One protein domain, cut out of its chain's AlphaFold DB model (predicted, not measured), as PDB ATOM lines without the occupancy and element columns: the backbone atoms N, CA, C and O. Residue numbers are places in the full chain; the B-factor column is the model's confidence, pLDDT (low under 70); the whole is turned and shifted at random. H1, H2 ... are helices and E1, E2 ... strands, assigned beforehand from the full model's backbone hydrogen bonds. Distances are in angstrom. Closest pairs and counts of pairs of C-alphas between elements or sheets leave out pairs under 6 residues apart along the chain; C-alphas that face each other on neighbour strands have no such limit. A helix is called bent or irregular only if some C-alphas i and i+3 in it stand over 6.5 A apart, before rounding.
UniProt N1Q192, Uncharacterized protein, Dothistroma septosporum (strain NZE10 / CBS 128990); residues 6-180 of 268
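This is residues 6 to 180 of the 268 residues of an uncharacterized protein of Dothistroma septosporum (strain NZE10 / CBS 128990) (UniProt N1Q192). The core is one strongly twisted sheet of six strands, with H6 over one face and H8 over the other; H4 lies side by side with H8. H1, H2 and H3 form a loose helical group at one end of the long axis, where residues 8 to 13 stick out, and the turn between E5 and E6 lies at the other end. The printed part has 175 residues with eight named helices and six named strands, in the order H1 H2 H3 E1 H4 H5 E2 E3 H6 E4 H7 H8 E5 E6, a mixed class of helices and strands. The sheet is mixed, in the order E1 E2 E3 E6 E5 E4. The whole is compact, with a radius of gyration of the C-alphas of 17.7 A, yet elongated, spanning 59 by 36 by 34 A.

Find C-alpha 11 at (-18.766, 0.649, 35.999); from there H1 runs 16.2 A to residue 22. H2 is residues 38 to 41, and H3, residues 44 to 57, covers 20.3 A; it is irregular, only just, with C-alphas 49 and 52 6.8 A apart. Next come E1, residues 59 to 63, H4, residues 70 to 79, and H5, residues 81 to 84. E2, residues 89 to 94, begins at C-alpha 89 at (-39.546, -19.162, 35.872), and E3 is residues 97 to 103. After H6, residues 105 to 113, look for E4 at residues 120 to 126, 19.2 A long. H7, residues 129 to 132, and H8, residues 138 to 146, precede E5, residues 150 to 159, 28.5 A long. E6, residues 163 to 177, measures 26.4 A, bends by 112 degrees at residue 166 and ends at C-alpha 177 at (-29.684, -32.960, 33.931).

Begin at the edge strand E1, parallel to E2 at 18 degrees, where N 60 and O 89 are 2.8 A apart, within hydrogen-bond range. E1, H4, H5 and E2 form a strand-helix-strand unit, two parallel neighbours with helices between, its crossover right-handed. E2 and E3 are an antiparallel hairpin, with N 92 and O 100 at 2.8 A. E3 is parallel to E6, with N 103 and O 173 at 2.8 A. E6 and E5 are an antiparallel hairpin, with N 153 and O 174 at 2.9 A, and E5 is antiparallel to the other edge strand, E4, with N 123 and O 156 at 2.8 A. E3, H6 and E4 make a split unit, with E6 and E5 between its strands, and its crossover is right-handed. H6 and H8 are on opposite faces of the sheet, in three layers. The closest C-alphas of H6 and E4 are those of Leu 112 and Tyr 122, 5.1 A. H8 has a height over the sheet of 7.5 A and touches H4 at a shallow tilt of 26 degrees, the same way, closest at Ala 73 and Ile 141, whose C-alphas are 5.1 A apart. H7 touches H8 only at the corner, C-alphas 132 and 139 being closest at 5.6 A. H3 touches H2 with residues 46 to 51 alone, closest C-alphas Leu 39 and Arg 47 at 6.0 A, and touches H5 with residues 51 to 55 alone, C-alphas 52 and 83 at 6.0 A. H5 only grazes the sheet. H1 and H3 are close but not clearly touching, C-alphas 22 and 54 being closest at 7.2 A. Every O i to N i+4 pair is within hydrogen-bond range in H1, H4, H6 and H8, and 8 of 10 in H3; H2, H5 and H7 are too short for such a pair.

The two C-alphas farthest apart are those of Arg 8 and Ser 165, 59.1 A. Residues 8 to 13, of which 11 to 13 belong to H1, stand free. The printed part has no cut. The link from H1 to H2, residues 23 to 37, is long. The mean pLDDT of the printed part is 76.0, and 51 residues are under 70, among them residues 21 to 38 and 127 to 136.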
ATOM      1  N   PHE A   6     -17.012  -3.304  25.634       68.62
ATOM      2  CA  PHE A   6     -17.905  -3.180  26.777       68.62
ATOM      3  C   PHE A   6     -17.169  -3.161  28.127       68.62
ATOM      4  O   PHE A   6     -17.529  -2.393  29.008       68.62
ATOM      5  N   LEU A   7     -16.091  -3.938  28.283       69.75
ATOM      6  CA  LEU A   7     -15.263  -3.938  29.500       69.75
ATOM      7  C   LEU A   7     -14.444  -2.652  29.660       69.75
ATOM      8  O   LEU A   7     -13.940  -2.384  30.746       69.75
ATOM      9  N   ARG A   8     -14.304  -1.867  28.585       77.19
ATOM     10  CA  ARG A   8     -13.665  -0.546  28.620       77.19
ATOM     11  C   ARG A   8     -14.616   0.553  29.100       77.19
ATOM     12  O   ARG A   8     -14.152   1.656  29.371       77.19
ATOM     13  N   LEU A   9     -15.920   0.276  29.191       78.31
ATOM     14  CA  LEU A   9     -16.879   1.203  29.783       78.31
ATOM     15  C   LEU A   9     -16.662   1.285  31.293       78.31
ATOM     16  O   LEU A   9     -16.346   0.286  31.950       78.31
ATOM     17  N   SER A  10     -16.881   2.474  31.855       85.88
ATOM     18  CA  SER A  10     -16.847   2.647  33.303       85.88
ATOM     19  C   SER A  10     -17.931   1.787  33.977       85.88
ATOM     20  O   SER A  10     -18.938   1.445  33.341       85.88
ATOM     21  N   PRO A  11     -17.747   1.384  35.248       82.31
ATOM     22  CA  PRO A  11     -18.766   0.649  35.999       82.31
ATOM     23  C   PRO A  11     -20.146   1.322  35.967       82.31
ATOM     24  O   PRO A  11     -21.153   0.642  35.808       82.31
ATOM     25  N   GLU A  12     -20.190   2.653  36.025       83.88
ATOM     26  CA  GLU A  12     -21.423   3.444  36.037       83.88
ATOM     27  C   GLU A  12     -22.182   3.308  34.713       83.88
ATOM     28  O   GLU A  12     -23.378   3.026  34.712       83.88
ATOM     29  N   LEU A  13     -21.487   3.419  33.573       79.62
ATOM     30  CA  LEU A  13     -22.111   3.257  32.256       79.62
ATOM     31  C   LEU A  13     -22.588   1.820  32.021       79.62
ATOM     32  O   LEU A  13     -23.640   1.614  31.420       79.62
ATOM     33  N   ARG A  14     -21.847   0.820  32.517       79.94
ATOM     34  CA  ARG A  14     -22.290  -0.581  32.454       79.94
ATOM     35  C   ARG A  14     -23.550  -0.807  33.286       79.94
ATOM     36  O   ARG A  14     -24.467  -1.456  32.795       79.94
ATOM     37  N   ASN A  15     -23.624  -0.223  34.481       81.44
ATOM     38  CA  ASN A  15     -24.802  -0.312  35.340       81.44
ATOM     39  C   ASN A  15     -26.035   0.331  34.697       81.44
ATOM     40  O   ASN A  15     -27.094  -0.279  34.735       81.44
ATOM     41  N   VAL A  16     -25.900   1.485  34.032       80.44
ATOM     42  CA  VAL A  16     -27.014   2.113  33.289       80.44
ATOM     43  C   VAL A  16     -27.489   1.224  32.136       80.44
ATOM     44  O   VAL A  16     -28.691   1.059  31.921       80.44
ATOM     45  N   VAL A  17     -26.560   0.602  31.401       74.12
ATOM     46  CA  VAL A  17     -26.910  -0.358  30.342       74.12
ATOM     47  C   VAL A  17     -27.653  -1.561  30.924       74.12
ATOM     48  O   VAL A  17     -28.654  -1.990  30.350       74.12
ATOM     49  N   TYR A  18     -27.201  -2.096  32.061       74.25
ATOM     50  CA  TYR A  18     -27.883  -3.185  32.760       74.25
ATOM     51  C   TYR A  18     -29.262  -2.763  33.261       74.25
ATOM     52  O   TYR A  18     -30.234  -3.461  33.001       74.25
ATOM     53  N   GLU A  19     -29.389  -1.603  33.891       75.88
ATOM     54  CA  GLU A  19     -30.665  -1.080  34.369       75.88
ATOM     55  C   GLU A  19     -31.681  -0.982  33.228       75.88
ATOM     56  O   GLU A  19     -32.737  -1.611  33.290       75.88
ATOM     57  N   HIS A  20     -31.334  -0.322  32.121       70.06
ATOM     58  CA  HIS A  20     -32.212  -0.244  30.949       70.06
ATOM     59  C   HIS A  20     -32.559  -1.609  30.361       70.06
ATOM     60  O   HIS A  20     -33.680  -1.829  29.906       70.06
ATOM     61  N   THR A  21     -31.608  -2.532  30.403       65.62
ATOM     62  CA  THR A  21     -31.815  -3.899  29.949       65.62
ATOM     63  C   THR A  21     -32.836  -4.648  30.811       65.62
ATOM     64  O   THR A  21     -33.676  -5.364  30.273       65.62
ATOM     65  N   PHE A  22     -32.757  -4.508  32.134       67.88
ATOM     66  CA  PHE A  22     -33.580  -5.249  33.091       67.88
ATOM     67  C   PHE A  22     -34.907  -4.552  33.425       67.88
ATOM     68  O   PHE A  22     -35.775  -5.163  34.040       67.88
ATOM     69  N   THR A  23     -35.100  -3.301  32.996       66.12
ATOM     70  CA  THR A  23     -36.339  -2.534  33.237       66.12
ATOM     71  C   THR A  23     -37.500  -2.970  32.325       66.12
ATOM     72  O   THR A  23     -38.661  -2.674  32.610       66.12
ATOM     73  N   SER A  24     -37.229  -3.686  31.227       56.91
ATOM     74  CA  SER A  24     -38.286  -4.190  30.340       56.91
ATOM     75  C   SER A  24     -39.136  -5.250  31.047       56.91
ATOM     76  O   SER A  24     -38.665  -6.346  31.334       56.91
ATOM     77  N   GLN A  25     -40.416  -4.940  31.274       49.72
ATOM     78  CA  GLN A  25     -41.373  -5.835  31.940       49.72
ATOM     79  C   GLN A  25     -41.814  -7.030  31.080       49.72
ATOM     80  O   GLN A  25     -42.442  -7.955  31.589       49.72
ATOM     81  N   TYR A  26     -41.499  -7.027  29.782       45.38
ATOM     82  CA  TYR A  26     -41.931  -8.079  28.870       45.38
ATOM     83  C   TYR A  26     -40.815  -9.080  28.624       45.38
ATOM     84  O   TYR A  26     -39.863  -8.844  27.877       45.38
ATOM     85  N   ALA A  27     -40.976 -10.236  29.246       48.75
ATOM     86  CA  ALA A  27     -40.238 -11.426  28.911       48.75
ATOM     87  C   ALA A  27     -40.909 -12.133  27.726       48.75
ATOM     88  O   ALA A  27     -41.898 -12.833  27.905       48.75
ATOM     89  N   VAL A  28     -40.360 -11.904  26.530       51.47
ATOM     90  CA  VAL A  28     -40.524 -12.725  25.315       51.47
ATOM     91  C   VAL A  28     -41.954 -13.238  25.092       51.47
ATOM     92  O   VAL A  28     -42.273 -14.381  25.399       51.47
ATOM     93  N   THR A  29     -42.813 -12.427  24.475       48.56
ATOM     94  CA  THR A  29     -44.047 -12.955  23.882       48.56
ATOM     95  C   THR A  29     -43.674 -13.702  22.598       48.56
ATOM     96  O   THR A  29     -43.305 -13.083  21.601       48.56
ATOM     97  N   LEU A  30     -43.743 -15.038  22.609       52.34
ATOM     98  CA  LEU A  30     -43.461 -15.878  21.430       52.34
ATOM     99  C   LEU A  30     -44.558 -15.821  20.347       52.34
ATOM    100  O   LEU A  30     -44.419 -16.458  19.304       52.34
ATOM    101  N   LEU A  31     -45.606 -15.012  20.541       42.34
ATOM    102  CA  LEU A  31     -46.552 -14.645  19.491       42.34
ATOM    103  C   LEU A  31     -45.775 -13.999  18.331       42.34
ATOM    104  O   LEU A  31     -45.240 -12.901  18.465       42.34
ATOM    105  N   SER A  32     -45.723 -14.670  17.180       47.56
ATOM    106  CA  SER A  32     -45.182 -14.190  15.889       47.56
ATOM    107  C   SER A  32     -43.659 -14.202  15.658       47.56
ATOM    108  O   SER A  32     -43.192 -13.618  14.679       47.56
ATOM    109  N   GLY A  33     -42.863 -14.883  16.490       46.38
ATOM    110  CA  GLY A  33     -41.420 -15.044  16.224       46.38
ATOM    111  C   GLY A  33     -40.612 -13.736  16.260       46.38
ATOM    112  O   GLY A  33     -39.517 -13.669  15.703       46.38
ATOM    113  N   LYS A  34     -41.151 -12.685  16.894       49.72
ATOM    114  CA  LYS A  34     -40.607 -11.319  16.824       49.72
ATOM    115  C   LYS A  34     -40.250 -10.654  18.151       49.72
ATOM    116  O   LYS A  34     -40.000  -9.454  18.157       49.72
ATOM    117  N   VAL A  35     -40.122 -11.387  19.255       51.44
ATOM    118  CA  VAL A  35     -39.631 -10.777  20.505       51.44
ATOM    119  C   VAL A  35     -38.439 -11.546  21.050       51.44
ATOM    120  O   VAL A  35     -38.528 -12.301  22.009       51.44
ATOM    121  N   GLN A  36     -37.283 -11.346  20.426       56.88
ATOM    122  CA  GLN A  36     -36.004 -11.653  21.055       56.88
ATOM    123  C   GLN A  36     -35.656 -10.508  22.018       56.88
ATOM    124  O   GLN A  36     -35.660  -9.346  21.616       56.88
ATOM    125  N   HIS A  37     -35.380 -10.810  23.293       65.94
ATOM    126  CA  HIS A  37     -34.989  -9.782  24.266       65.94
ATOM    127  C   HIS A  37     -33.766  -9.017  23.746       65.94
ATOM    128  O   HIS A  37     -32.839  -9.656  23.246       65.94
ATOM    129  N   SER A  38     -33.700  -7.690  23.894       65.62
ATOM    130  CA  SER A  38     -32.614  -6.867  23.326       65.62
ATOM    131  C   SER A  38     -31.213  -7.369  23.699       65.62
ATOM    132  O   SER A  38     -30.281  -7.237  22.909       65.62
ATOM    133  N   LEU A  39     -31.066  -8.043  24.848       70.06
ATOM    134  CA  LEU A  39     -29.821  -8.721  25.243       70.06
ATOM    135  C   LEU A  39     -29.306  -9.738  24.232       70.06
ATOM    136  O   LEU A  39     -28.099  -9.828  24.003       70.06
ATOM    137  N   THR A  40     -30.200 -10.495  23.611       65.81
ATOM    138  CA  THR A  40     -29.840 -11.484  22.591       65.81
ATOM    139  C   THR A  40     -29.257 -10.820  21.335       65.81
ATOM    140  O   THR A  40     -28.454 -11.439  20.639       65.81
ATOM    141  N   MET A  41     -29.528  -9.526  21.119       66.12
ATOM    142  CA  MET A  41     -29.022  -8.718  20.002       66.12
ATOM    143  C   MET A  41     -27.725  -7.954  20.331       66.12
ATOM    144  O   MET A  41     -27.153  -7.301  19.463       66.12
ATOM    145  N   THR A  42     -27.226  -8.036  21.570       69.31
ATOM    146  CA  THR A  42     -25.980  -7.361  21.985       69.31
ATOM    147  C   THR A  42     -24.717  -8.121  21.556       69.31
ATOM    148  O   THR A  42     -24.776  -9.258  21.068       69.31
ATOM    149  N   CYS A  43     -23.546  -7.494  21.741       73.94
ATOM    150  CA  CYS A  43     -22.256  -8.120  21.457       73.94
ATOM    151  C   CYS A  43     -22.027  -9.379  22.317       73.94
ATOM    152  O   CYS A  43     -22.595  -9.535  23.398       73.94
ATOM    153  N   ARG A  44     -21.148 -10.277  21.853       75.50
ATOM    154  CA  ARG A  44     -20.898 -11.582  22.492       75.50
ATOM    155  C   ARG A  44     -20.546 -11.482  23.982       75.50
ATOM    156  O   ARG A  44     -20.956 -12.346  24.749       75.50
ATOM    157  N   GLN A  45     -19.798 -10.453  24.380       74.88
ATOM    158  CA  GLN A  45     -19.400 -10.267  25.776       74.88
ATOM    159  C   GLN A  45     -20.595  -9.912  26.657       74.88
ATOM    160  O   GLN A  45     -20.836 -10.600  27.643       74.88
ATOM    161  N   LEU A  46     -21.352  -8.882  26.265       71.62
ATOM    162  CA  LEU A  46     -22.561  -8.462  26.966       71.62
ATOM    163  C   LEU A  46     -23.509  -9.636  27.126       71.62
ATOM    164  O   LEU A  46     -23.895  -9.968  28.236       71.62
ATOM    165  N   ARG A  47     -23.782 -10.334  26.023       75.94
ATOM    166  CA  ARG A  47     -24.620 -11.526  26.007       75.94
ATOM    167  C   ARG A  47     -24.160 -12.585  27.013       75.94
ATOM    168  O   ARG A  47     -24.984 -13.140  27.731       75.94
ATOM    169  N   ARG A  48     -22.856 -12.867  27.074       77.25
ATOM    170  CA  ARG A  48     -22.286 -13.865  27.991       77.25
ATOM    171  C   ARG A  48     -22.406 -13.445  29.456       77.25
ATOM    172  O   ARG A  48     -22.629 -14.306  30.301       77.25
ATOM    173  N   GLU A  49     -22.233 -12.161  29.747       75.62
ATOM    174  CA  GLU A  49     -22.296 -11.627  31.109       75.62
ATOM    175  C   GLU A  49     -23.742 -11.504  31.601       75.62
ATOM    176  O   GLU A  49     -24.035 -11.866  32.735       75.62
ATOM    177  N   THR A  50     -24.664 -11.046  30.751       77.81
ATOM    178  CA  THR A  50     -25.996 -10.617  31.190       77.81
ATOM    179  C   THR A  50     -27.103 -11.630  30.982       77.81
ATOM    180  O   THR A  50     -28.062 -11.599  31.747       77.81
ATOM    181  N   LEU A  51     -27.012 -12.536  29.998       80.75
ATOM    182  CA  LEU A  51     -28.118 -13.467  29.736       80.75
ATOM    183  C   LEU A  51     -28.365 -14.412  30.908       80.75
ATOM    184  O   LEU A  51     -29.520 -14.651  31.238       80.75
ATOM    185  N   LYS A  52     -27.308 -14.912  31.561       84.56
ATOM    186  CA  LYS A  52     -27.466 -15.769  32.747       84.56
ATOM    187  C   LYS A  52     -28.206 -15.028  33.860       84.56
ATOM    188  O   LYS A  52     -29.186 -15.553  34.371       84.56
ATOM    189  N   MET A  53     -27.797 -13.787  34.144       83.25
ATOM    190  CA  MET A  53     -28.462 -12.929  35.132       83.25
ATOM    191  C   MET A  53     -29.916 -12.633  34.754       83.25
ATOM    192  O   MET A  53     -30.791 -12.645  35.607       83.25
ATOM    193  N   TYR A  54     -30.185 -12.384  33.470       83.31
ATOM    194  CA  TYR A  54     -31.536 -12.151  32.970       83.31
ATOM    195  C   TYR A  54     -32.436 -13.352  33.184       83.31
ATOM    196  O   TYR A  54     -33.489 -13.217  33.799       83.31
ATOM    197  N   TYR A  55     -32.010 -14.527  32.734       86.12
ATOM    198  CA  TYR A  55     -32.802 -15.734  32.902       86.12
ATOM    199  C   TYR A  55     -32.980 -16.105  34.376       86.12
ATOM    200  O   TYR A  55     -34.066 -16.553  34.723       86.12
ATOM    201  N   SER A  56     -32.006 -15.817  35.246       86.88
ATOM    202  CA  SER A  56     -32.090 -16.122  36.682       86.88
ATOM    203  C   SER A  56     -32.995 -15.200  37.491       86.88
ATOM    204  O   SER A  56     -33.237 -15.482  38.661       86.88
ATOM    205  N   ILE A  57     -33.502 -14.111  36.910       84.19
ATOM    206  CA  ILE A  57     -34.430 -13.199  37.602       84.19
ATOM    207  C   ILE A  57     -35.751 -13.013  36.855       84.19
ATOM    208  O   ILE A  57     -36.774 -12.732  37.478       84.19
ATOM    209  N   ALA A  58     -35.755 -13.170  35.532       81.25
ATOM    210  CA  ALA A  58     -36.927 -12.913  34.711       81.25
ATOM    211  C   ALA A  58     -37.980 -14.017  34.855       81.25
ATOM    212  O   ALA A  58     -37.666 -15.206  34.901       81.25
ATOM    213  N   ARG A  59     -39.251 -13.603  34.845       84.62
ATOM    214  CA  ARG A  59     -40.400 -14.494  34.665       84.62
ATOM    215  C   ARG A  59     -40.801 -14.487  33.204       84.62
ATOM    216  O   ARG A  59     -41.277 -13.466  32.715       84.62
ATOM    217  N   LEU A  60     -40.592 -15.597  32.515       83.19
ATOM    218  CA  LEU A  60     -40.903 -15.745  31.098       83.19
ATOM    219  C   LEU A  60     -42.314 -16.304  30.914       83.19
ATOM    220  O   LEU A  60     -42.758 -17.138  31.698       83.19
ATOM    221  N   ASN A  61     -43.012 -15.878  29.861       80.69
ATOM    222  CA  ASN A  61     -44.325 -16.417  29.511       80.69
ATOM    223  C   ASN A  61     -44.319 -16.858  28.048       80.69
ATOM    224  O   ASN A  61     -44.148 -16.045  27.145       80.69
ATOM    225  N   ALA A  62     -44.531 -18.146  27.811       80.12
ATOM    226  CA  ALA A  62     -44.723 -18.709  26.490       80.12
ATOM    227  C   ALA A  62     -46.206 -19.012  26.288       80.12
ATOM    228  O   ALA A  62     -46.759 -19.891  26.943       80.12
ATOM    229  N   HIS A  63     -46.838 -18.268  25.387       76.50
ATOM    230  CA  HIS A  63     -48.228 -18.477  25.008       76.50
ATOM    231  C   HIS A  63     -48.280 -19.316  23.728       76.50
ATOM    232  O   HIS A  63     -47.588 -18.992  22.760       76.50
ATOM    233  N   LEU A  64     -49.034 -20.415  23.753       73.62
ATOM    234  CA  LEU A  64     -49.072 -21.406  22.679       73.62
ATOM    235  C   LEU A  64     -50.239 -21.217  21.693       73.62
ATOM    236  O   LEU A  64     -50.205 -21.883  20.672       73.62
ATOM    237  N   ASP A  65     -51.195 -20.303  21.943       63.09
ATOM    238  CA  ASP A  65     -52.293 -19.871  21.033       63.09
ATOM    239  C   ASP A  65     -52.728 -20.907  19.974       63.09
ATOM    240  O   ASP A  65     -52.317 -20.785  18.820       63.09
ATOM    241  N   ASP A  66     -53.515 -21.935  20.341       54.72
ATOM    242  CA  ASP A  66     -54.007 -23.022  19.451       54.72
ATOM    243  C   ASP A  66     -52.927 -23.685  18.555       54.72
ATOM    244  O   ASP A  66     -53.212 -24.431  17.613       54.72
ATOM    245  N   GLY A  67     -51.659 -23.402  18.827       60.88
ATOM    246  CA  GLY A  67     -50.522 -23.625  17.964       60.88
ATOM    247  C   GLY A  67     -49.564 -24.648  18.560       60.88
ATOM    248  O   GLY A  67     -49.618 -24.987  19.743       60.88
ATOM    249  N   PRO A  68     -48.662 -25.196  17.737       64.25
ATOM    250  CA  PRO A  68     -47.753 -26.235  18.193       64.25
ATOM    251  C   PRO A  68     -46.747 -25.681  19.212       64.25
ATOM    252  O   PRO A  68     -46.330 -24.527  19.115       64.25
ATOM    253  N   ALA A  69     -46.244 -26.525  20.122       67.12
ATOM    254  CA  ALA A  69     -45.165 -26.142  21.045       67.12
ATOM    255  C   ALA A  69     -43.825 -25.869  20.339       67.12
ATOM    256  O   ALA A  69     -42.876 -25.392  20.965       67.12
ATOM    257  N   THR A  70     -43.727 -26.180  19.045       65.81
ATOM    258  CA  THR A  70     -42.508 -26.100  18.236       65.81
ATOM    259  C   THR A  70     -41.741 -24.780  18.384       65.81
ATOM    260  O   THR A  70     -40.530 -24.852  18.568       65.81
ATOM    261  N   PRO A  71     -42.359 -23.580  18.378       73.75
ATOM    262  CA  PRO A  71     -41.616 -22.332  18.555       73.75
ATOM    263  C   PRO A  71     -40.927 -22.230  19.920       73.75
ATOM    264  O   PRO A  71     -39.798 -21.750  20.003       73.75
ATOM    265  N   LEU A  72     -41.577 -22.712  20.984       79.94
ATOM    266  CA  LEU A  72     -40.988 -22.758  22.319       79.94
ATOM    267  C   LEU A  72     -39.882 -23.817  22.396       79.94
ATOM    268  O   LEU A  72     -38.802 -23.539  22.909       79.94
ATOM    269  N   ALA A  73     -40.127 -25.006  21.846       77.62
ATOM    270  CA  ALA A  73     -39.149 -26.088  21.777       77.62
ATOM    271  C   ALA A  73     -37.865 -25.654  21.042       77.62
ATOM    272  O   ALA A  73     -36.759 -25.868  21.536       77.62
ATOM    273  N   GLU A  74     -37.999 -24.992  19.893       76.19
ATOM    274  CA  GLU A  74     -36.867 -24.447  19.140       76.19
ATOM    275  C   GLU A  74     -36.181 -23.300  19.887       76.19
ATOM    276  O   GLU A  74     -34.952 -23.240  19.932       76.19
ATOM    277  N   TRP A  75     -36.942 -22.422  20.547       83.50
ATOM    278  CA  TRP A  75     -36.358 -21.373  21.380       83.50
ATOM    279  C   TRP A  75     -35.484 -21.950  22.503       83.50
ATOM    280  O   TRP A  75     -34.363 -21.474  22.693       83.50
ATOM    281  N   LEU A  76     -35.948 -23.005  23.186       83.62
ATOM    282  CA  LEU A  76     -35.178 -23.702  24.221       83.62
ATOM    283  C   LEU A  76     -33.858 -24.252  23.664       83.62
ATOM    284  O   LEU A  76     -32.801 -24.027  24.258       83.62
ATOM    285  N   LYS A  77     -33.904 -24.902  22.494       78.50
ATOM    286  CA  LYS A  77     -32.708 -25.424  21.808       78.50
ATOM    287  C   LYS A  77     -31.713 -24.326  21.451       78.50
ATOM    288  O   LYS A  77     -30.513 -24.500  21.646       78.50
ATOM    289  N   VAL A  78     -32.200 -23.189  20.948       81.88
ATOM    290  CA  VAL A  78     -31.354 -22.051  20.553       81.88
ATOM    291  C   VAL A  78     -30.633 -21.432  21.750       81.88
ATOM    292  O   VAL A  78     -29.484 -21.013  21.605       81.88
ATOM    293  N   GLN A  79     -31.266 -21.372  22.929       83.88
ATOM    294  CA  GLN A  79     -30.589 -20.874  24.133       83.88
ATOM    295  C   GLN A  79     -29.513 -21.848  24.637       83.88
ATOM    296  O   GLN A  79     -28.472 -21.416  25.135       83.88
ATOM    297  N   GLY A  80     -29.750 -23.150  24.484       84.25
ATOM    298  CA  GLY A  80     -28.828 -24.200  24.900       84.25
ATOM    299  C   GLY A  80     -28.871 -24.501  26.405       84.25
ATOM    300  O   GLY A  80     -29.402 -23.722  27.204       84.25
ATOM    301  N   PRO A  81     -28.284 -25.635  26.825       88.62
ATOM    302  CA  PRO A  81     -28.515 -26.204  28.151       88.62
ATOM    303  C   PRO A  81     -28.054 -25.296  29.297       88.62
ATOM    304  O   PRO A  81     -28.743 -25.185  30.304       88.62
ATOM    305  N   GLU A  82     -26.928 -24.591  29.139       90.00
ATOM    306  CA  GLU A  82     -26.404 -23.715  30.193       90.00
ATOM    307  C   GLU A  82     -27.351 -22.568  30.559       90.00
ATOM    308  O   GLU A  82     -27.467 -22.231  31.733       90.00
ATOM    309  N   LEU A  83     -27.984 -21.932  29.568       87.88
ATOM    310  CA  LEU A  83     -28.872 -20.791  29.809       87.88
ATOM    311  C   LEU A  83     -30.244 -21.250  30.289       87.88
ATOM    312  O   LEU A  83     -30.817 -20.621  31.175       87.88
ATOM    313  N   ILE A  84     -30.745 -22.359  29.741       90.69
ATOM    314  CA  ILE A  84     -32.028 -22.938  30.146       90.69
ATOM    315  C   ILE A  84     -32.011 -23.362  31.617       90.69
ATOM    316  O   ILE A  84     -32.968 -23.099  32.340       90.69
ATOM    317  N   MET A  85     -30.895 -23.910  32.100       93.81
ATOM    318  CA  MET A  85     -30.727 -24.248  33.518       93.81
ATOM    319  C   MET A  85     -30.670 -23.024  34.445       93.81
ATOM    320  O   MET A  85     -30.863 -23.168  35.649       93.81
ATOM    321  N   CYS A  86     -30.434 -21.820  33.915       92.88
ATOM    322  CA  CYS A  86     -30.472 -20.576  34.688       92.88
ATOM    323  C   CYS A  86     -31.869 -19.951  34.763       92.88
ATOM    324  O   CYS A  86     -32.003 -18.920  35.408       92.88
ATOM    325  N   ILE A  87     -32.892 -20.501  34.099       91.81
ATOM    326  CA  ILE A  87     -34.233 -19.901  34.102       91.81
ATOM    327  C   ILE A  87     -34.800 -19.865  35.525       91.81
ATOM    328  O   ILE A  87     -34.832 -20.872  36.227       91.81
ATOM    329  N   ASN A  88     -35.292 -18.703  35.937       92.62
ATOM    330  CA  ASN A  88     -36.013 -18.541  37.189       92.62
ATOM    331  C   ASN A  88     -37.408 -19.160  37.095       92.62
ATOM    332  O   ASN A  88     -37.779 -20.005  37.907       92.62
ATOM    333  N   GLU A  89     -38.167 -18.742  36.083       91.19
ATOM    334  CA  GLU A  89     -39.546 -19.162  35.872       91.19
ATOM    335  C   GLU A  89     -39.910 -19.008  34.388       91.19
ATOM    336  O   GLU A  89     -39.689 -17.947  33.795       91.19
ATOM    337  N   LEU A  90     -40.476 -20.053  33.782       90.25
ATOM    338  CA  LEU A  90     -41.061 -20.016  32.442       90.25
ATOM    339  C   LEU A  90     -42.460 -20.631  32.479       90.25
ATOM    340  O   LEU A  90     -42.611 -21.847  32.561       90.25
ATOM    341  N   ASN A  91     -43.475 -19.781  32.386       88.12
ATOM    342  CA  ASN A  91     -44.874 -20.182  32.355       88.12
ATOM    343  C   ASN A  91     -45.300 -20.529  30.930       88.12
ATOM    344  O   ASN A  91     -45.108 -19.734  30.011       88.12
ATOM    345  N   ILE A  92     -45.901 -21.699  30.756       85.50
ATOM    346  CA  ILE A  92     -46.395 -22.203  29.477       85.50
ATOM    347  C   ILE A  92     -47.920 -22.162  29.504       85.50
ATOM    348  O   ILE A  92     -48.558 -22.932  30.224       85.50
ATOM    349  N   TRP A  93     -48.494 -21.282  28.697       79.50
ATOM    350  CA  TRP A  93     -49.930 -21.045  28.591       79.50
ATOM    351  C   TRP A  93     -50.471 -21.609  27.279       79.50
ATOM    352  O   TRP A  93     -49.859 -21.430  26.230       79.50
ATOM    353  N   ASP A  94     -51.627 -22.258  27.337       72.44
ATOM    354  CA  ASP A  94     -52.503 -22.490  26.184       72.44
ATOM    355  C   ASP A  94     -53.776 -21.648  26.353       72.44
ATOM    356  O   ASP A  94     -54.043 -21.199  27.467       72.44
ATOM    357  N   MET A  95     -54.532 -21.424  25.269       57.22
ATOM    358  CA  MET A  95     -55.570 -20.393  25.074       57.22
ATOM    359  C   MET A  95     -56.465 -20.078  26.281       57.22
ATOM    360  O   MET A  95     -56.980 -18.964  26.393       57.22
ATOM    361  N   HIS A  96     -56.679 -21.039  27.180       59.47
ATOM    362  CA  HIS A  96     -57.516 -20.883  28.364       59.47
ATOM    363  C   HIS A  96     -56.891 -21.370  29.684       59.47
ATOM    364  O   HIS A  96     -57.503 -21.145  30.725       59.47
ATOM    365  N   ASN A  97     -55.715 -22.017  29.690       63.75
ATOM    366  CA  ASN A  97     -55.153 -22.660  30.887       63.75
ATOM    367  C   ASN A  97     -53.613 -22.616  30.947       63.75
ATOM    368  O   ASN A  97     -52.922 -22.730  29.934       63.75
ATOM    369  N   LEU A  98     -53.068 -22.527  32.166       66.00
ATOM    370  CA  LEU A  98     -51.646 -22.763  32.428       66.00
ATOM    371  C   LEU A  98     -51.353 -24.267  32.311       66.00
ATOM    372  O   LEU A  98     -51.858 -25.062  33.104       66.00
ATOM    373  N   ASN A  99     -50.505 -24.642  31.355       76.44
ATOM    374  CA  ASN A  99     -50.066 -26.026  31.162       76.44
ATOM    375  C   ASN A  99     -48.945 -26.404  32.127       76.44
ATOM    376  O   ASN A  99     -48.898 -27.525  32.626       76.44
ATOM    377  N   GLY A 100     -48.038 -25.474  32.414       88.56
ATOM    378  CA  GLY A 100     -47.017 -25.704  33.421       88.56
ATOM    379  C   GLY A 100     -46.007 -24.583  33.552       88.56
ATOM    380  O   GLY A 100     -45.901 -23.722  32.680       88.56
ATOM    381  N   THR A 101     -45.248 -24.633  34.637       92.81
ATOM    382  CA  THR A 101     -44.169 -23.695  34.937       92.81
ATOM    383  C   THR A 101     -42.854 -24.450  35.010       92.81
ATOM    384  O   THR A 101     -42.748 -25.436  35.735       92.81
ATOM    385  N   LEU A 102     -41.858 -24.018  34.237       94.00
ATOM    386  CA  LEU A 102     -40.523 -24.609  34.242       94.00
ATOM    387  C   LEU A 102     -39.565 -23.782  35.106       94.00
ATOM    388  O   LEU A 102     -39.522 -22.554  34.991       94.00
ATOM    389  N   HIS A 103     -38.753 -24.474  35.900       96.19
ATOM    390  CA  HIS A 103     -37.758 -23.905  36.804       96.19
ATOM    391  C   HIS A 103     -36.366 -24.459  36.487       96.19
ATOM    392  O   HIS A 103     -36.187 -25.666  36.334       96.19
ATOM    393  N   GLY A 104     -35.367 -23.582  36.417       95.44
ATOM    394  CA  GLY A 104     -33.953 -23.951  36.359       95.44
ATOM    395  C   GLY A 104     -33.402 -24.377  37.724       95.44
ATOM    396  O   GLY A 104     -34.140 -24.501  38.703       95.44
ATOM    397  N   THR A 105     -32.089 -24.587  37.808       94.50
ATOM    398  CA  THR A 105     -31.408 -25.201  38.963       94.50
ATOM    399  C   THR A 105     -31.624 -24.445  40.273       94.50
ATOM    400  O   THR A 105     -31.993 -25.039  41.290       94.50
ATOM    401  N   ASP A 106     -31.392 -23.131  40.262       93.44
ATOM    402  CA  ASP A 106     -31.420 -22.320  41.482       93.44
ATOM    403  C   ASP A 106     -32.854 -22.179  41.999       93.44
ATOM    404  O   ASP A 106     -33.120 -22.422  43.176       93.44
ATOM    405  N   SER A 107     -33.791 -21.887  41.093       94.12
ATOM    406  CA  SER A 107     -35.228 -21.815  41.387       94.12
ATOM    407  C   SER A 107     -35.761 -23.153  41.908       94.12
ATOM    408  O   SER A 107     -36.465 -23.199  42.916       94.12
ATOM    409  N   THR A 108     -35.307 -24.264  41.322       94.31
ATOM    410  CA  THR A 108     -35.631 -25.613  41.801       94.31
ATOM    411  C   THR A 108     -35.138 -25.851  43.223       94.31
ATOM    412  O   THR A 108     -35.876 -26.355  44.068       94.31
ATOM    413  N   THR A 109     -33.901 -25.453  43.518       93.88
ATOM    414  CA  THR A 109     -33.313 -25.605  44.854       93.88
ATOM    415  C   THR A 109     -34.055 -24.767  45.896       93.88
ATOM    416  O   THR A 109     -34.239 -25.218  47.027       93.88
ATOM    417  N   ILE A 110     -34.491 -23.560  45.526       93.06
ATOM    418  CA  ILE A 110     -35.295 -22.688  46.390       93.06
ATOM    419  C   ILE A 110     -36.645 -23.344  46.689       93.06
ATOM    420  O   ILE A 110     -37.016 -23.438  47.858       93.06
ATOM    421  N   LEU A 111     -37.342 -23.849  45.666       91.62
ATOM    422  CA  LEU A 111     -38.630 -24.521  45.837       91.62
ATOM    423  C   LEU A 111     -38.515 -25.765  46.723       91.62
ATOM    424  O   LEU A 111     -39.285 -25.900  47.667       91.62
ATOM    425  N   LEU A 112     -37.516 -26.626  46.509       90.12
ATOM    426  CA  LEU A 112     -37.325 -27.837  47.324       90.12
ATOM    427  C   LEU A 112     -37.014 -27.556  48.797       90.12
ATOM    428  O   LEU A 112     -37.273 -28.396  49.651       90.12
ATOM    429  N   ARG A 113     -36.453 -26.384  49.103       90.62
ATOM    430  CA  ARG A 113     -36.206 -25.938  50.483       90.62
ATOM    431  C   ARG A 113     -37.393 -25.195  51.087       90.62
ATOM    432  O   ARG A 113     -37.367 -24.888  52.275       90.62
ATOM    433  N   SER A 114     -38.387 -24.858  50.275       88.25
ATOM    434  CA  SER A 114     -39.581 -24.156  50.720       88.25
ATOM    435  C   SER A 114     -40.649 -25.136  51.204       88.25
ATOM    436  O   SER A 114     -40.737 -26.274  50.743       88.25
ATOM    437  N   THR A 115     -41.482 -24.674  52.132       85.31
ATOM    438  CA  THR A 115     -42.624 -25.423  52.660       85.31
ATOM    439  C   THR A 115     -43.913 -24.839  52.077       85.31
ATOM    440  O   THR A 115     -44.256 -23.702  52.419       85.31
ATOM    441  N   PRO A 116     -44.642 -25.557  51.200       82.88
ATOM    442  CA  PRO A 116     -45.891 -25.056  50.624       82.88
ATOM    443  C   PRO A 116     -47.000 -24.862  51.667       82.88
ATOM    444  O   PRO A 116     -47.857 -23.997  51.494       82.88
ATOM    445  N   ALA A 117     -46.992 -25.658  52.738       84.44
ATOM    446  CA  ALA A 117     -47.864 -25.531  53.903       84.44
ATOM    447  C   ALA A 117     -47.184 -26.170  55.127       84.44
ATOM    448  O   ALA A 117     -46.163 -26.846  54.986       84.44
ATOM    449  N   GLU A 118     -47.749 -25.973  56.319       82.81
ATOM    450  CA  GLU A 118     -47.272 -26.632  57.541       82.81
ATOM    451  C   GLU A 118     -47.320 -28.162  57.383       82.81
ATOM    452  O   GLU A 118     -48.332 -28.709  56.938       82.81
ATOM    453  N   GLY A 119     -46.201 -28.834  57.672       82.00
ATOM    454  CA  GLY A 119     -46.039 -30.283  57.494       82.00
ATOM    455  C   GLY A 119     -45.960 -30.760  56.037       82.00
ATOM    456  O   GLY A 119     -45.976 -31.961  55.787       82.00
ATOM    457  N   MET A 120     -45.891 -29.856  55.051       85.44
ATOM    458  CA  MET A 120     -45.777 -30.224  53.638       85.44
ATOM    459  C   MET A 120     -44.412 -29.863  53.060       85.44
ATOM    460  O   MET A 120     -43.884 -28.780  53.311       85.44
ATOM    461  N   LEU A 121     -43.890 -30.743  52.205       87.00
ATOM    462  CA  LEU A 121     -42.619 -30.571  51.507       87.00
ATOM    463  C   LEU A 121     -42.783 -30.730  50.000       87.00
ATOM    464  O   LEU A 121     -43.596 -31.527  49.522       87.00
ATOM    465  N   TYR A 122     -41.950 -30.011  49.252       87.75
ATOM    466  CA  TYR A 122     -41.756 -30.269  47.833       87.75
ATOM    467  C   TYR A 122     -40.778 -31.425  47.610       87.75
ATOM    468  O   TYR A 122     -39.718 -31.500  48.225       87.75
ATOM    469  N   THR A 123     -41.110 -32.301  46.666       85.25
ATOM    470  CA  THR A 123     -40.233 -33.365  46.173       85.25
ATOM    471  C   THR A 123     -40.269 -33.423  44.650       85.25
ATOM    472  O   THR A 123     -41.273 -33.057  44.035       85.25
ATOM    473  N   LEU A 124     -39.183 -33.885  44.032       82.44
ATOM    474  CA  LEU A 124     -39.131 -34.119  42.591       82.44
ATOM    475  C   LEU A 124     -39.485 -35.565  42.274       82.44
ATOM    476  O   LEU A 124     -38.950 -36.502  42.865       82.44
ATOM    477  N   ARG A 125     -40.360 -35.750  41.287       77.31
ATOM    478  CA  ARG A 125     -40.661 -37.059  40.706       77.31
ATOM    479  C   ARG A 125     -40.458 -37.022  39.194       77.31
ATOM    480  O   ARG A 125     -40.731 -35.989  38.580       77.31
ATOM    481  N   PRO A 126     -40.030 -38.129  38.567       72.00
ATOM    482  CA  PRO A 126     -39.980 -38.215  37.116       72.00
ATOM    483  C   PRO A 126     -41.330 -37.858  36.494       72.00
ATOM    484  O   PRO A 126     -42.395 -38.200  37.020       72.00
ATOM    485  N   VAL A 127     -41.291 -37.171  35.357       68.69
ATOM    486  CA  VAL A 127     -42.498 -36.917  34.579       68.69
ATOM    487  C   VAL A 127     -42.977 -38.242  33.980       68.69
ATOM    488  O   VAL A 127     -42.298 -38.848  33.157       68.69
ATOM    489  N   GLY A 128     -44.138 -38.716  34.438       58.41
ATOM    490  CA  GLY A 128     -44.758 -39.938  33.925       58.41
ATOM    491  C   GLY A 128     -45.272 -39.803  32.486       58.41
ATOM    492  O   GLY A 128     -45.385 -38.705  31.941       58.41
ATOM    493  N   ALA A 129     -45.667 -40.931  31.891       53.69
ATOM    494  CA  ALA A 129     -46.108 -41.014  30.492       53.69
ATOM    495  C   ALA A 129     -47.360 -40.176  30.154       53.69
ATOM    496  O   ALA A 129     -47.647 -39.936  28.984       53.69
ATOM    497  N   TRP A 130     -48.081 -39.677  31.163       60.12
ATOM    498  CA  TRP A 130     -49.245 -38.804  30.994       60.12
ATOM    499  C   TRP A 130     -48.935 -37.521  30.205       60.12
ATOM    500  O   TRP A 130     -49.838 -36.958  29.592       60.12
ATOM    501  N   VAL A 131     -47.672 -37.078  30.162       62.22
ATOM    502  CA  VAL A 131     -47.259 -35.920  29.350       62.22
ATOM    503  C   VAL A 131     -47.378 -36.167  27.842       62.22
ATOM    504  O   VAL A 131     -47.473 -35.216  27.068       62.22
ATOM    505  N   PHE A 132     -47.472 -37.425  27.412       56.28
ATOM    506  CA  PHE A 132     -47.729 -37.782  26.016       56.28
ATOM    507  C   PHE A 132     -49.226 -37.831  25.665       56.28
ATOM    508  O   PHE A 132     -49.574 -38.137  24.522       56.28
ATOM    509  N   ASN A 133     -50.123 -37.511  26.606       58.00
ATOM    510  CA  ASN A 133     -51.556 -37.436  26.329       58.00
ATOM    511  C   ASN A 133     -51.872 -36.322  25.316       58.00
ATOM    512  O   ASN A 133     -51.260 -35.252  25.305       58.00
ATOM    513  N   ARG A 134     -52.871 -36.566  24.456       50.91
ATOM    514  CA  ARG A 134     -53.323 -35.587  23.455       50.91
ATOM    515  C   ARG A 134     -53.735 -34.271  24.133       50.91
ATOM    516  O   ARG A 134     -54.455 -34.293  25.126       50.91
ATOM    517  N   GLY A 135     -53.291 -33.145  23.572       56.75
ATOM    518  CA  GLY A 135     -53.573 -31.792  24.073       56.75
ATOM    519  C   GLY A 135     -52.502 -31.207  25.000       56.75
ATOM    520  O   GLY A 135     -52.557 -30.020  25.292       56.75
ATOM    521  N   TRP A 136     -51.507 -31.993  25.426       61.53
ATOM    522  CA  TRP A 136     -50.386 -31.483  26.217       61.53
ATOM    523  C   TRP A 136     -49.152 -31.225  25.351       61.53
ATOM    524  O   TRP A 136     -48.585 -32.124  24.731       61.53
ATOM    525  N   TYR A 137     -48.699 -29.977  25.360       71.81
ATOM    526  CA  TYR A 137     -47.536 -29.508  24.603       71.81
ATOM    527  C   TYR A 137     -46.191 -29.838  25.270       71.81
ATOM    528  O   TYR A 137     -45.130 -29.658  24.673       71.81
ATOM    529  N   LEU A 138     -46.217 -30.352  26.507       73.38
ATOM    530  CA  LEU A 138     -45.014 -30.685  27.275       73.38
ATOM    531  C   LEU A 138     -44.169 -31.790  26.621       73.38
ATOM    532  O   LEU A 138     -42.956 -31.794  26.817       73.38
ATOM    533  N   LYS A 139     -44.756 -32.681  25.809       71.81
ATOM    534  CA  LYS A 139     -43.996 -33.717  25.086       71.81
ATOM    535  C   LYS A 139     -42.925 -33.115  24.168       71.81
ATOM    536  O   LYS A 139     -41.783 -33.564  24.171       71.81
ATOM    537  N   ASP A 140     -43.267 -32.057  23.435       73.38
ATOM    538  CA  ASP A 140     -42.376 -31.435  22.451       73.38
ATOM    539  C   ASP A 140     -41.243 -30.685  23.168       73.38
ATOM    540  O   ASP A 140     -40.097 -30.658  22.714       73.38
ATOM    541  N   ILE A 141     -41.556 -30.139  24.346       80.12
ATOM    542  CA  ILE A 141     -40.600 -29.510  25.255       80.12
ATOM    543  C   ILE A 141     -39.644 -30.543  25.853       80.12
ATOM    544  O   ILE A 141     -38.434 -30.332  25.832       80.12
ATOM    545  N   MET A 142     -40.156 -31.679  26.334       77.94
ATOM    546  CA  MET A 142     -39.326 -32.771  26.846       77.94
ATOM    547  C   MET A 142     -38.354 -33.283  25.786       77.94
ATOM    548  O   MET A 142     -37.166 -33.402  26.067       77.94
ATOM    549  N   LEU A 143     -38.828 -33.518  24.560       71.19
ATOM    550  CA  LEU A 143     -37.978 -33.966  23.454       71.19
ATOM    551  C   LEU A 143     -36.880 -32.946  23.120       71.19
ATOM    552  O   LEU A 143     -35.733 -33.324  22.876       71.19
ATOM    553  N   ALA A 144     -37.198 -31.649  23.149       71.88
ATOM    554  CA  ALA A 144     -36.208 -30.594  22.953       71.88
ATOM    555  C   ALA A 144     -35.143 -30.570  24.061       71.88
ATOM    556  O   ALA A 144     -33.958 -30.430  23.759       71.88
ATOM    557  N   LEU A 145     -35.549 -30.738  25.321       78.50
ATOM    558  CA  LEU A 145     -34.641 -30.800  26.469       78.50
ATOM    559  C   LEU A 145     -33.752 -32.049  26.424       78.50
ATOM    560  O   LEU A 145     -32.542 -31.939  26.628       78.50
ATOM    561  N   HIS A 146     -34.318 -33.208  26.073       78.75
ATOM    562  CA  HIS A 146     -33.584 -34.472  25.930       78.75
ATOM    563  C   HIS A 146     -32.476 -34.363  24.886       78.75
ATOM    564  O   HIS A 146     -31.349 -34.784  25.140       78.75
ATOM    565  N   GLY A 147     -32.753 -33.705  23.754       69.06
ATOM    566  CA  GLY A 147     -31.748 -33.417  22.725       69.06
ATOM    567  C   GLY A 147     -30.567 -32.561  23.208       69.06
ATOM    568  O   GLY A 147     -29.536 -32.521  22.543       69.06
ATOM    569  N   MET A 148     -30.692 -31.902  24.364       80.75
ATOM    570  CA  MET A 148     -29.640 -31.109  25.009       80.75
ATOM    571  C   MET A 148     -29.028 -31.790  26.246       80.75
ATOM    572  O   MET A 148     -28.243 -31.159  26.953       80.75
ATOM    573  N   GLY A 149     -29.378 -33.049  26.534       72.94
ATOM    574  CA  GLY A 149     -28.933 -33.754  27.744       72.94
ATOM    575  C   GLY A 149     -29.626 -33.283  29.027       72.94
ATOM    576  O   GLY A 149     -29.081 -33.443  30.118       72.94
ATOM    577  N   LEU A 150     -30.815 -32.690  28.908       83.06
ATOM    578  CA  LEU A 150     -31.661 -32.254  30.021       83.06
ATOM    579  C   LEU A 150     -32.962 -33.062  30.044       83.06
ATOM    580  O   LEU A 150     -33.310 -33.711  29.065       83.06
ATOM    581  N   SER A 151     -33.701 -33.015  31.146       84.00
ATOM    582  CA  SER A 151     -35.016 -33.638  31.309       84.00
ATOM    583  C   SER A 151     -35.930 -32.764  32.165       84.00
ATOM    584  O   SER A 151     -35.508 -31.739  32.701       84.00
ATOM    585  N   LEU A 152     -37.185 -33.189  32.305       84.69
ATOM    586  CA  LEU A 152     -38.129 -32.618  33.256       84.69
ATOM    587  C   LEU A 152     -38.360 -33.578  34.422       84.69
ATOM    588  O   LEU A 152     -38.572 -34.776  34.230       84.69
ATOM    589  N   SER A 153     -38.388 -33.018  35.623       83.94
ATOM    590  CA  SER A 153     -38.975 -33.635  36.812       83.94
ATOM    591  C   SER A 153     -40.132 -32.775  37.290       83.94
ATOM    592  O   SER A 153     -40.086 -31.556  37.195       83.94
ATOM    593  N   ARG A 154     -41.193 -33.392  37.789       86.12
ATOM    594  CA  ARG A 154     -42.366 -32.695  38.307       86.12
ATOM    595  C   ARG A 154     -42.190 -32.409  39.791       86.12
ATOM    596  O   ARG A 154     -41.757 -33.295  40.529       86.12
ATOM    597  N   PHE A 155     -42.588 -31.221  40.227       87.38
ATOM    598  CA  PHE A 155     -42.775 -30.961  41.645       87.38
ATOM    599  C   PHE A 155     -44.037 -31.662  42.142       87.38
ATOM    600  O   PHE A 155     -45.121 -31.601  41.556       87.38
ATOM    601  N   CYS A 156     -43.885 -32.333  43.265       86.62
ATOM    602  CA  CYS A 156     -44.961 -32.958  43.997       86.62
ATOM    603  C   CYS A 156     -44.922 -32.455  45.434       86.62
ATOM    604  O   CYS A 156     -43.852 -32.182  45.970       86.62
ATOM    605  N   ILE A 157     -46.090 -32.350  46.054       87.25
ATOM    606  CA  ILE A 157     -46.223 -31.995  47.459       87.25
ATOM    607  C   ILE A 157     -46.537 -33.270  48.230       87.25
ATOM    608  O   ILE A 157     -47.475 -33.993  47.881       87.25
ATOM    609  N   VAL A 158     -45.743 -33.537  49.260       84.00
ATOM    610  CA  VAL A 158     -45.924 -34.654  50.189       84.00
ATOM    611  C   VAL A 158     -46.143 -34.113  51.593       84.00
ATOM    612  O   VAL A 158     -45.611 -33.060  51.940       84.00
ATOM    613  N   ASN A 159     -46.952 -34.815  52.379       82.56
ATOM    614  CA  ASN A 159     -47.123 -34.531  53.798       82.56
ATOM    615  C   ASN A 159     -46.098 -35.365  54.581       82.56
ATOM    616  O   ASN A 159     -46.014 -36.573  54.358       82.56
ATOM    617  N   GLU A 160     -45.329 -34.728  55.465       73.88
ATOM    618  CA  GLU A 160     -44.304 -35.387  56.284       73.88
ATOM    619  C   GLU A 160     -44.891 -36.538  57.116       73.88
ATOM    620  O   GLU A 160     -44.255 -37.586  57.242       73.88
ATOM    621  N   ASP A 161     -46.129 -36.385  57.598       73.19
ATOM    622  CA  ASP A 161     -46.771 -37.346  58.503       73.19
ATOM    623  C   ASP A 161     -47.414 -38.549  57.783       73.19
ATOM    624  O   ASP A 161     -47.498 -39.641  58.345       73.19
ATOM    625  N   ASP A 162     -47.867 -38.373  56.535       65.56
ATOM    626  CA  ASP A 162     -48.579 -39.411  55.760       65.56
ATOM    627  C   ASP A 162     -47.631 -40.236  54.854       65.56
ATOM    628  O   ASP A 162     -48.055 -41.207  54.211       65.56
ATOM    629  N   GLY A 163     -46.351 -39.860  54.762       59.59
ATOM    630  CA  GLY A 163     -45.394 -40.457  53.827       59.59
ATOM    631  C   GLY A 163     -45.835 -40.354  52.355       59.59
ATOM    632  O   GLY A 163     -46.624 -39.493  51.968       59.59
ATOM    633  N   ASP A 164     -45.359 -41.273  51.508       57.91
ATOM    634  CA  ASP A 164     -45.653 -41.310  50.057       57.91
ATOM    635  C   ASP A 164     -47.118 -41.661  49.702       57.91
ATOM    636  O   ASP A 164     -47.463 -41.812  48.530       57.91
ATOM    637  N   SER A 165     -48.009 -41.802  50.686       58.19
ATOM    638  CA  SER A 165     -49.380 -42.281  50.463       58.19
ATOM    639  C   SER A 165     -50.336 -41.214  49.900       58.19
ATOM    640  O   SER A 165     -51.345 -41.560  49.282       58.19
ATOM    641  N   LYS A 166     -50.011 -39.918  50.045       67.88
ATOM    642  CA  LYS A 166     -50.781 -38.793  49.479       67.88
ATOM    643  C   LYS A 166     -49.871 -37.784  48.782       67.88
ATOM    644  O   LYS A 166     -49.605 -36.698  49.289       67.88
ATOM    645  N   ILE A 167     -49.418 -38.141  47.586       77.88
ATOM    646  CA  ILE A 167     -48.630 -37.247  46.733       77.88
ATOM    647  C   ILE A 167     -49.575 -36.344  45.932       77.88
ATOM    648  O   ILE A 167     -50.302 -36.813  45.053       77.88
ATOM    649  N   LYS A 168     -49.543 -35.033  46.189       83.81
ATOM    650  CA  LYS A 168     -50.247 -34.042  45.364       83.81
ATOM    651  C   LYS A 168     -49.342 -33.599  44.220       83.81
ATOM    652  O   LYS A 168     -48.285 -33.017  44.437       83.81
ATOM    653  N   GLN A 169     -49.778 -33.838  42.992       82.50
ATOM    654  CA  GLN A 169     -49.052 -33.406  41.800       82.50
ATOM    655  C   GLN A 169     -49.312 -31.914  41.511       82.50
ATOM    656  O   GLN A 169     -50.455 -31.467  41.617       82.50
ATOM    657  N   THR A 170     -48.285 -31.143  41.132       87.94
ATOM    658  CA  THR A 170     -48.416 -29.704  40.803       87.94
ATOM    659  C   THR A 170     -48.265 -29.443  39.303       87.94
ATOM    660  O   THR A 170     -47.964 -30.359  38.546       87.94
ATOM    661  N   SER A 171     -48.472 -28.216  38.831       88.31
ATOM    662  CA  SER A 171     -48.141 -27.838  37.444       88.31
ATOM    663  C   SER A 171     -46.723 -27.263  37.316       88.31
ATOM    664  O   SER A 171     -46.411 -26.624  36.317       88.31
ATOM    665  N   GLU A 172     -45.862 -27.474  38.311       92.25
ATOM    666  CA  GLU A 172     -44.482 -26.987  38.318       92.25
ATOM    667  C   GLU A 172     -43.516 -28.117  37.951       92.25
ATOM    668  O   GLU A 172     -43.668 -29.270  38.374       92.25
ATOM    669  N   PHE A 173     -42.486 -27.781  37.180       92.62
ATOM    670  CA  PHE A 173     -41.492 -28.716  36.672       92.62
ATOM    671  C   PHE A 173     -40.083 -28.153  36.840       92.62
ATOM    672  O   PHE A 173     -39.804 -27.014  36.481       92.62
ATOM    673  N   ALA A 174     -39.175 -28.979  37.340       93.94
ATOM    674  CA  ALA A 174     -37.749 -28.716  37.354       93.94
ATOM    675  C   ALA A 174     -37.116 -29.195  36.047       93.94
ATOM    676  O   ALA A 174     -37.312 -30.342  35.633       93.94
ATOM    677  N   ILE A 175     -36.314 -28.334  35.429       93.69
ATOM    678  CA  ILE A 175     -35.378 -28.725  34.383       93.69
ATOM    679  C   ILE A 175     -34.144 -29.285  35.082       93.69
ATOM    680  O   ILE A 175     -33.498 -28.599  35.874       93.69
ATOM    681  N   VAL A 176     -33.837 -30.547  34.813       87.44
ATOM    682  CA  VAL A 176     -32.752 -31.279  35.473       87.44
ATOM    683  C   VAL A 176     -31.805 -31.868  34.433       87.44
ATOM    684  O   VAL A 176     -32.224 -32.094  33.295       87.44
ATOM    685  N   PRO A 177     -30.536 -32.140  34.779       86.75
ATOM    686  CA  PRO A 177     -29.684 -32.960  33.931       86.75
ATOM    687  C   PRO A 177     -30.370 -34.296  33.647       86.75
ATOM    688  O   PRO A 177     -31.004 -34.876  34.530       86.75
ATOM    689  N   LEU A 178     -30.263 -34.777  32.412       76.31
ATOM    690  CA  LEU A 178     -30.733 -36.112  32.080       76.31
ATOM    691  C   LEU A 178     -29.801 -37.119  32.766       76.31
ATOM    692  O   LEU A 178     -28.700 -37.385  32.284       76.31
ATOM    693  N   GLU A 179     -30.218 -37.638  33.918       65.06
ATOM    694  CA  GLU A 179     -29.488 -38.713  34.580       65.06
ATOM    695  C   GLU A 179     -29.548 -39.981  33.713       65.06
ATOM    696  O   GLU A 179     -30.611 -40.304  33.169       65.06
ATOM    697  N   PRO A 180     -28.432 -40.723  33.564       48.72
ATOM    698  CA  PRO A 180     -28.484 -42.056  32.992       48.72
ATOM    699  C   PRO A 180     -29.369 -42.897  33.908       48.72
ATOM    700  O   PRO A 180     -29.020 -43.156  35.058       48.72
TER     701      PRO A 180